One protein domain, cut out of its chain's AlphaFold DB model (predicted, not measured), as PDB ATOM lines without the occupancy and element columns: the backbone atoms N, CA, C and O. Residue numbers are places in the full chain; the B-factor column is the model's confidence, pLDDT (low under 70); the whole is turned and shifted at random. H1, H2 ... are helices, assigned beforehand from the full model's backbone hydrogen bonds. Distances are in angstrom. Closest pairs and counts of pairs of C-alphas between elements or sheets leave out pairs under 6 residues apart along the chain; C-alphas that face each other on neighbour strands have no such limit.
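Overview. This is residues 5 to 65 of the 84 residues of an uncharacterized protein of Pseudomonas putida (UniProt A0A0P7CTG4). With little regular structure, this is a loose rod of mostly unnamed chain, with the short helix H1 near one end, H2 near the other and H3 between them along the length. Residues 17 to 18 and 63 to 64 form a short parallel pairing. The printed part has 61 residues, with three named helices, H1, H2 and H3 in chain order, and no named strand; its class is all helix, though the helices hold 24 residues. The radius of gyration of the C-alphas is 13.9 A, and they span 42 by 18 by 17 A.

Along the chain. H1 is residues 5 to 9, beginning at C-alpha 5 (-38.081, 1.915, 43.699). H2 is residues 27 to 35, 12.4 A long. H3 is residues 48 to 57, 14.2 A long, ending at C-alpha 57 (-54.082, -6.437, 41.908).

Arrangement. H1, H2 and H3 are apart from one another. In each, every O i to N i+4 pair is within hydrogen-bond range.

Size, cuts and confidence. The C-alphas of Gly 11 and Gly 37 are the farthest apart, at 42.6 A. Both links are long, residues 10 to 26 and 36 to 47. The printed part has no cut, and no printed residue is under pLDDT 70.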
ATOM      1  N   LEU A   5     -39.091   2.475  42.800       84.19
ATOM      2  CA  LEU A   5     -38.081   1.915  43.699       84.19
ATOM      3  C   LEU A   5     -38.468   2.080  45.173       84.19
ATOM      4  O   LEU A   5     -38.457   1.104  45.911       84.19
ATOM      5  N   GLU A   6     -38.888   3.277  45.592       88.12
ATOM      6  CA  GLU A   6     -39.447   3.496  46.938       88.12
ATOM      7  C   GLU A   6     -40.655   2.596  47.163       88.12
ATOM      8  O   GLU A   6     -40.802   1.948  48.203       88.12
ATOM      9  N   ARG A   7     -41.510   2.527  46.136       81.56
ATOM     10  CA  ARG A   7     -42.649   1.645  46.134       81.56
ATOM     11  C   ARG A   7     -42.229   0.222  46.256       81.56
ATOM     12  O   ARG A   7     -43.135  -0.393  46.750       81.56
ATOM     13  N   LEU A   8     -41.046  -0.259  45.843       83.19
ATOM     14  CA  LEU A   8     -40.529  -1.646  45.884       83.19
ATOM     15  C   LEU A   8     -39.847  -1.991  47.219       83.19
ATOM     16  O   LEU A   8     -39.982  -3.107  47.714       83.19
ATOM     17  N   THR A   9     -39.144  -1.029  47.817       86.75
ATOM     18  CA  THR A   9     -38.410  -1.211  49.080       86.75
ATOM     19  C   THR A   9     -39.271  -0.971  50.324       86.75
ATOM     20  O   THR A   9     -38.835  -1.243  51.440       86.75
ATOM     21  N   ALA A  10     -40.481  -0.429  50.163       86.25
ATOM     22  CA  ALA A  10     -41.407  -0.178  51.266       86.25
ATOM     23  C   ALA A  10     -42.044  -1.468  51.811       86.25
ATOM     24  O   ALA A  10     -42.572  -2.266  51.044       86.25
ATOM     25  N   GLY A  11     -42.094  -1.623  53.137       80.31
ATOM     26  CA  GLY A  11     -42.702  -2.792  53.784       80.31
ATOM     27  C   GLY A  11     -41.858  -4.057  53.599       80.31
ATOM     28  O   GLY A  11     -41.540  -4.428  52.480       80.31
ATOM     29  N   GLY A  12     -41.479  -4.690  54.714       85.50
ATOM     30  CA  GLY A  12     -40.415  -5.701  54.801       85.50
ATOM     31  C   GLY A  12     -40.411  -6.797  53.726       85.50
ATOM     32  O   GLY A  12     -39.827  -6.635  52.661       85.50
ATOM     33  N   PHE A  13     -40.953  -7.972  54.041       89.00
ATOM     34  CA  PHE A  13     -40.899  -9.108  53.120       89.00
ATOM     35  C   PHE A  13     -41.781  -8.869  51.888       89.00
ATOM     36  O   PHE A  13     -42.903  -8.375  52.005       89.00
ATOM     37  N   SER A  14     -41.288  -9.255  50.713       90.00
ATOM     38  CA  SER A  14     -42.012  -9.114  49.454       90.00
ATOM     39  C   SER A  14     -41.873 -10.346  48.569       90.00
ATOM     40  O   SER A  14     -40.882 -11.070  48.644       90.00
ATOM     41  N   ILE A  15     -42.884 -10.572  47.728       92.25
ATOM     42  CA  ILE A  15     -42.914 -11.658  46.745       92.25
ATOM     43  C   ILE A  15     -43.049 -11.037  45.356       92.25
ATOM     44  O   ILE A  15     -43.953 -10.233  45.122       92.25
ATOM     45  N   GLY A  16     -42.151 -11.404  44.445       92.56
ATOM     46  CA  GLY A  16     -42.235 -11.074  43.023       92.56
ATOM     47  C   GLY A  16     -42.579 -12.300  42.181       92.56
ATOM     48  O   GLY A  16     -42.505 -13.427  42.670       92.56
ATOM     49  N   LEU A  17     -42.944 -12.067  40.923       93.25
ATOM     50  CA  LEU A  17     -43.153 -13.117  39.926       93.25
ATOM     51  C   LEU A  17     -42.169 -12.958  38.766       93.25
ATOM     52  O   LEU A  17     -41.790 -11.841  38.418       93.25
ATOM     53  N   GLU A  18     -41.788 -14.073  38.156       90.75
ATOM     54  CA  GLU A  18     -41.025 -14.098  36.907       90.75
ATOM     55  C   GLU A  18     -41.998 -14.088  35.718       90.75
ATOM     56  O   GLU A  18     -42.912 -14.905  35.642       90.75
ATOM     57  N   ALA A  19     -41.837 -13.122  34.820       89.31
ATOM     58  CA  ALA A  19     -42.590 -13.002  33.575       89.31
ATOM     59  C   ALA A  19     -42.037 -13.975  32.507       89.31
ATOM     60  O   ALA A  19     -40.874 -14.366  32.603       89.31
ATOM     61  N   PRO A  20     -42.837 -14.382  31.499       87.69
ATOM     62  CA  PRO A  20     -44.087 -13.770  31.007       87.69
ATOM     63  C   PRO A  20     -45.388 -14.216  31.696       87.69
ATOM     64  O   PRO A  20     -46.442 -13.676  31.365       87.69
ATOM     65  N   LEU A  21     -45.334 -15.148  32.657       85.69
ATOM     66  CA  LEU A  21     -46.509 -15.750  33.319       85.69
ATOM     67  C   LEU A  21     -47.359 -16.668  32.411       85.69
ATOM     68  O   LEU A  21     -48.547 -16.855  32.656       85.69
ATOM     69  N   ASP A  22     -46.765 -17.279  31.389       81.81
ATOM     70  CA  ASP A  22     -47.451 -18.175  30.439       81.81
ATOM     71  C   ASP A  22     -47.572 -19.640  30.907       81.81
ATOM     72  O   ASP A  22     -48.342 -20.417  30.346       81.81
ATOM     73  N   HIS A  23     -46.887 -20.001  31.998       80.88
ATOM     74  CA  HIS A  23     -46.981 -21.295  32.690       80.88
ATOM     75  C   HIS A  23     -46.569 -22.511  31.840       80.88
ATOM     76  O   HIS A  23     -47.008 -23.638  32.117       80.88
ATOM     77  N   ASP A  24     -45.686 -22.323  30.858       78.94
ATOM     78  CA  ASP A  24     -45.237 -23.379  29.940       78.94
ATOM     79  C   ASP A  24     -44.552 -24.573  30.641       78.94
ATOM     80  O   ASP A  24     -44.491 -25.671  30.092       78.94
ATOM     81  N   TRP A  25     -44.090 -24.408  31.887       78.56
ATOM     82  CA  TRP A  25     -43.524 -25.496  32.705       78.56
ATOM     83  C   TRP A  25     -44.570 -26.464  33.271       78.56
ATOM     84  O   TRP A  25     -44.224 -27.517  33.810       78.56
ATOM     85  N   THR A  26     -45.856 -26.124  33.184       87.88
ATOM     86  CA  THR A  26     -46.939 -27.021  33.594       87.88
ATOM     87  C   THR A  26     -47.310 -27.971  32.450       87.88
ATOM     88  O   THR A  26     -47.217 -27.585  31.288       87.88
ATOM     89  N   PRO A  27     -47.824 -29.188  32.724       92.00
ATOM     90  CA  PRO A  27     -48.284 -30.086  31.659       92.00
ATOM     91  C   PRO A  27     -49.353 -29.467  30.744       92.00
ATOM     92  O   PRO A  27     -49.395 -29.765  29.553       92.00
ATOM     93  N   ALA A  28     -50.214 -28.605  31.293       90.19
ATOM     94  CA  ALA A  28     -51.227 -27.888  30.522       90.19
ATOM     95  C   ALA A  28     -50.606 -26.790  29.641       90.19
ATOM     96  O   ALA A  28     -50.988 -26.664  28.478       90.19
ATOM     97  N   GLY A  29     -49.633 -26.043  30.173       88.12
ATOM     98  CA  GLY A  29     -48.866 -25.050  29.421       88.12
ATOM     99  C   GLY A  29     -48.082 -25.685  28.274       88.12
ATOM    100  O   GLY A  29     -48.234 -25.270  27.131       88.12
ATOM    101  N   ASP A  30     -47.361 -26.780  28.530       89.81
ATOM    102  CA  ASP A  30     -46.624 -27.505  27.487       89.81
ATOM    103  C   ASP A  30     -47.550 -28.034  26.374       89.81
ATOM    104  O   ASP A  30     -47.208 -27.970  25.193       89.81
ATOM    105  N   GLN A  31     -48.754 -28.509  26.714       92.12
ATOM    106  CA  GLN A  31     -49.747 -28.897  25.705       92.12
ATOM    107  C   GLN A  31     -50.238 -27.707  24.873       92.12
ATOM    108  O   GLN A  31     -50.346 -27.836  23.652       92.12
ATOM    109  N   ALA A  32     -50.531 -26.567  25.508       89.50
ATOM    110  CA  ALA A  32     -50.948 -25.352  24.810       89.50
ATOM    111  C   ALA A  32     -49.842 -24.856  23.866       89.50
ATOM    112  O   ALA A  32     -50.080 -24.716  22.670       89.50
ATOM    113  N   ARG A  33     -48.608 -24.742  24.371       90.50
ATOM    114  CA  ARG A  33     -47.408 -24.397  23.601       90.50
ATOM    115  C   ARG A  33     -47.251 -25.261  22.349       90.50
ATOM    116  O   ARG A  33     -47.089 -24.735  21.252       90.50
ATOM    117  N   ARG A  34     -47.346 -26.589  22.492       91.75
ATOM    118  CA  ARG A  34     -47.240 -27.531  21.362       91.75
ATOM    119  C   ARG A  34     -48.373 -27.374  20.354       91.75
ATOM    120  O   ARG A  34     -48.118 -27.461  19.157       91.75
ATOM    121  N   ARG A  35     -49.611 -27.172  20.819       93.25
ATOM    122  CA  ARG A  35     -50.770 -26.944  19.941       93.25
ATOM    123  C   ARG A  35     -50.589 -25.677  19.110       93.25
ATOM    124  O   ARG A  35     -50.948 -25.672  17.936       93.25
ATOM    125  N   ASP A  36     -50.016 -24.649  19.718       90.56
ATOM    126  CA  ASP A  36     -49.824 -23.344  19.097       90.56
ATOM    127  C   ASP A  36     -48.522 -23.287  18.263       90.56
ATOM    128  O   ASP A  36     -48.226 -22.274  17.638       90.56
ATOM    129  N   GLY A  37     -47.756 -24.388  18.205       90.75
ATOM    130  CA  GLY A  37     -46.543 -24.515  17.392       90.75
ATOM    131  C   GLY A  37     -45.314 -23.781  17.941       90.75
ATOM    132  O   GLY A  37     -44.315 -23.686  17.230       90.75
ATOM    133  N   ARG A  38     -45.372 -23.291  19.187       87.62
ATOM    134  CA  ARG A  38     -44.288 -22.543  19.845       87.62
ATOM    135  C   ARG A  38     -43.142 -23.460  20.267       87.62
ATOM    136  O   ARG A  38     -43.371 -24.592  20.716       87.62
ATOM    137  N   GLN A  39     -41.906 -22.977  20.180       84.38
ATOM    138  CA  GLN A  39     -40.731 -23.709  20.664       84.38
ATOM    139  C   GLN A  39     -40.695 -23.757  22.195       84.38
ATOM    140  O   GLN A  39     -41.344 -22.970  22.878       84.38
ATOM    141  N   PHE A  40     -39.973 -24.725  22.763       81.31
ATOM    142  CA  PHE A  40     -39.782 -24.760  24.214       81.31
ATOM    143  C   PHE A  40     -38.987 -23.525  24.652       81.31
ATOM    144  O   PHE A  40     -37.954 -23.227  24.061       81.31
ATOM    145  N   GLY A  41     -39.485 -22.809  25.662       79.88
ATOM    146  CA  GLY A  41     -38.873 -21.568  26.140       79.88
ATOM    147  C   GLY A  41     -39.226 -20.318  25.327       79.88
ATOM    148  O   GLY A  41     -38.768 -19.241  25.694       79.88
ATOM    149  N   GLU A  42     -40.027 -20.429  24.261       84.50
ATOM    150  CA  GLU A  42     -40.571 -19.276  23.536       84.50
ATOM    151  C   GLU A  42     -41.806 -18.743  24.279       84.50
ATOM    152  O   GLU A  42     -42.830 -19.434  24.304       84.50
ATOM    153  N   PRO A  43     -41.748 -17.542  24.879       83.44
ATOM    154  CA  PRO A  43     -42.803 -17.058  25.757       83.44
ATOM    155  C   PRO A  43     -44.102 -16.721  25.006       83.44
ATOM    156  O   PRO A  43     -44.070 -16.047  23.974       83.44
ATOM    157  N   ASP A  44     -45.262 -17.095  25.553       87.19
ATOM    158  CA  ASP A  44     -46.556 -16.576  25.082       87.19
ATOM    159  C   ASP A  44     -46.861 -15.213  25.712       87.19
ATOM    160  O   ASP A  44     -47.201 -15.090  26.892       87.19
ATOM    161  N   LEU A  45     -46.789 -14.163  24.895       88.00
ATOM    162  CA  LEU A  45     -47.078 -12.799  25.327       88.00
ATOM    163  C   LEU A  45     -48.532 -12.365  25.103       88.00
ATOM    164  O   LEU A  45     -48.875 -11.237  25.477       88.00
ATOM    165  N   ALA A  46     -49.405 -13.213  24.551       89.44
ATOM    166  CA  ALA A  46     -50.777 -12.838  24.191       89.44
ATOM    167  C   ALA A  46     -51.582 -12.294  25.382       89.44
ATOM    168  O   ALA A  46     -52.432 -11.418  25.217       89.44
ATOM    169  N   ARG A  47     -51.294 -12.785  26.593       91.44
ATOM    170  CA  ARG A  47     -51.968 -12.378  27.837       91.44
ATOM    171  C   ARG A  47     -51.057 -11.680  28.846       91.44
ATOM    172  O   ARG A  47     -51.514 -11.386  29.951       91.44
ATOM    173  N   HIS A  48     -49.807 -11.368  28.495       90.81
ATOM    174  CA  HIS A  48     -48.825 -10.867  29.469       90.81
ATOM    175  C   HIS A  48     -49.312  -9.599  30.193       90.81
ATOM    176  O   HIS A  48     -49.159  -9.480  31.405       90.81
ATOM    177  N   ALA A  49     -49.962  -8.673  29.479       93.50
ATOM    178  CA  ALA A  49     -50.471  -7.433  30.062       93.50
ATOM    179  C   ALA A  49     -51.628  -7.683  31.046       93.50
ATOM    180  O   ALA A  49     -51.670  -7.088  32.123       93.50
ATOM    181  N   GLU A  50     -52.551  -8.585  30.701       95.75
ATOM    182  CA  GLU A  50     -53.666  -8.984  31.570       95.75
ATOM    183  C   GLU A  50     -53.143  -9.622  32.864       95.75
ATOM    184  O   GLU A  50     -53.571  -9.262  33.965       95.75
ATOM    185  N   LEU A  51     -52.182 -10.538  32.731       94.56
ATOM    186  CA  LEU A  51     -51.570 -11.252  33.849       94.56
ATOM    187  C   LEU A  51     -50.706 -10.328  34.712       94.56
ATOM    188  O   LEU A  51     -50.751 -10.427  35.936       94.56
ATOM    189  N   ALA A  52     -50.001  -9.370  34.109       94.38
ATOM    190  CA  ALA A  52     -49.248  -8.355  34.836       94.38
ATOM    191  C   ALA A  52     -50.160  -7.469  35.697       94.38
ATOM    192  O   ALA A  52     -49.882  -7.228  36.872       94.38
ATOM    193  N   GLN A  53     -51.292  -7.033  35.141       95.38
ATOM    194  CA  GLN A  53     -52.295  -6.280  35.896       95.38
ATOM    195  C   GLN A  53     -52.939  -7.127  36.997       95.38
ATOM    196  O   GLN A  53     -53.251  -6.613  38.071       95.38
ATOM    197  N   LEU A  54     -53.166  -8.419  36.745       96.12
ATOM    198  CA  LEU A  54     -53.656  -9.337  37.768       96.12
ATOM    199  C   LEU A  54     -52.646  -9.472  38.911       96.12
ATOM    200  O   LEU A  54     -53.050  -9.387  40.067       96.12
ATOM    201  N   ALA A  55     -51.356  -9.621  38.608       95.06
ATOM    202  CA  ALA A  55     -50.301  -9.709  39.611       95.06
ATOM    203  C   ALA A  55     -50.253  -8.464  40.518       95.06
ATOM    204  O   ALA A  55     -50.204  -8.613  41.740       95.06
ATOM    205  N   ASP A  56     -50.350  -7.258  39.945       92.56
ATOM    206  CA  ASP A  56     -50.420  -6.003  40.715       92.56
ATOM    207  C   ASP A  56     -51.665  -5.969  41.622       92.56
ATOM    208  O   ASP A  56     -51.554  -5.704  42.820       92.56
ATOM    209  N   ARG A  57     -52.844  -6.351  41.104       95.50
ATOM    210  CA  ARG A  57     -54.082  -6.437  41.908       95.50
ATOM    211  C   ARG A  57     -54.008  -7.469  43.034       95.50
ATOM    212  O   ARG A  57     -54.625  -7.265  44.076       95.50
ATOM    213  N   LEU A  58     -53.290  -8.572  42.828       95.50
ATOM    214  CA  LEU A  58     -53.087  -9.624  43.830       95.50
ATOM    215  C   LEU A  58     -52.022  -9.258  44.879       95.50
ATOM    216  O   LEU A  58     -51.832 -10.006  45.835       95.50
ATOM    217  N   GLY A  59     -51.352  -8.111  44.734       91.50
ATOM    218  CA  GLY A  59     -50.377  -7.612  45.702       91.50
ATOM    219  C   GLY A  59     -48.963  -8.161  45.514       91.50
ATOM    220  O   GLY A  59     -48.134  -8.004  46.413       91.50
ATOM    221  N   TYR A  60     -48.659  -8.776  44.364       93.38
ATOM    222  CA  TYR A  60     -47.273  -9.087  44.023       93.38
ATOM    223  C   TYR A  60     -46.476  -7.801  43.845       93.38
ATOM    224  O   TYR A  60     -46.950  -6.786  43.337       93.38
ATOM    225  N   ARG A  61     -45.231  -7.846  44.303       91.44
ATOM    226  CA  ARG A  61     -44.398  -6.661  44.482       91.44
ATOM    227  C   ARG A  61     -43.802  -6.137  43.189       91.44
ATOM    228  O   ARG A  61     -43.586  -4.935  43.053       91.44
ATOM    229  N   ALA A  62     -43.448  -7.073  42.321       91.31
ATOM    230  CA  ALA A  62     -42.690  -6.845  41.112       91.31
ATOM    231  C   ALA A  62     -42.883  -8.010  40.151       91.31
ATOM    232  O   ALA A  62     -43.084  -9.154  40.571       91.31
ATOM    233  N   LEU A  63     -42.740  -7.689  38.873       92.69
ATOM    234  CA  LEU A  63     -42.505  -8.649  37.811       92.69
ATOM    235  C   LEU A  63     -41.041  -8.534  37.400       92.69
ATOM    236  O   LEU A  63     -40.529  -7.424  37.250       92.69
ATOM    237  N   TRP A  64     -40.386  -9.673  37.228       90.38
ATOM    238  CA  TRP A  64     -39.004  -9.765  36.781       90.38
ATOM    239  C   TRP A  64     -38.972 -10.399  35.398       90.38
ATOM    240  O   TRP A  64     -39.582 -11.442  35.184       90.38
ATOM    241  N   VAL A  65     -38.271  -9.759  34.466       87.44
ATOM    242  CA  VAL A  65     -38.014 -10.277  33.119       87.44
ATOM    243  C   VAL A  65     -36.505 -10.421  32.975       87.44
ATOM    244  O   VAL A  65     -35.763  -9.502  33.330       87.44
TER     245      VAL A  65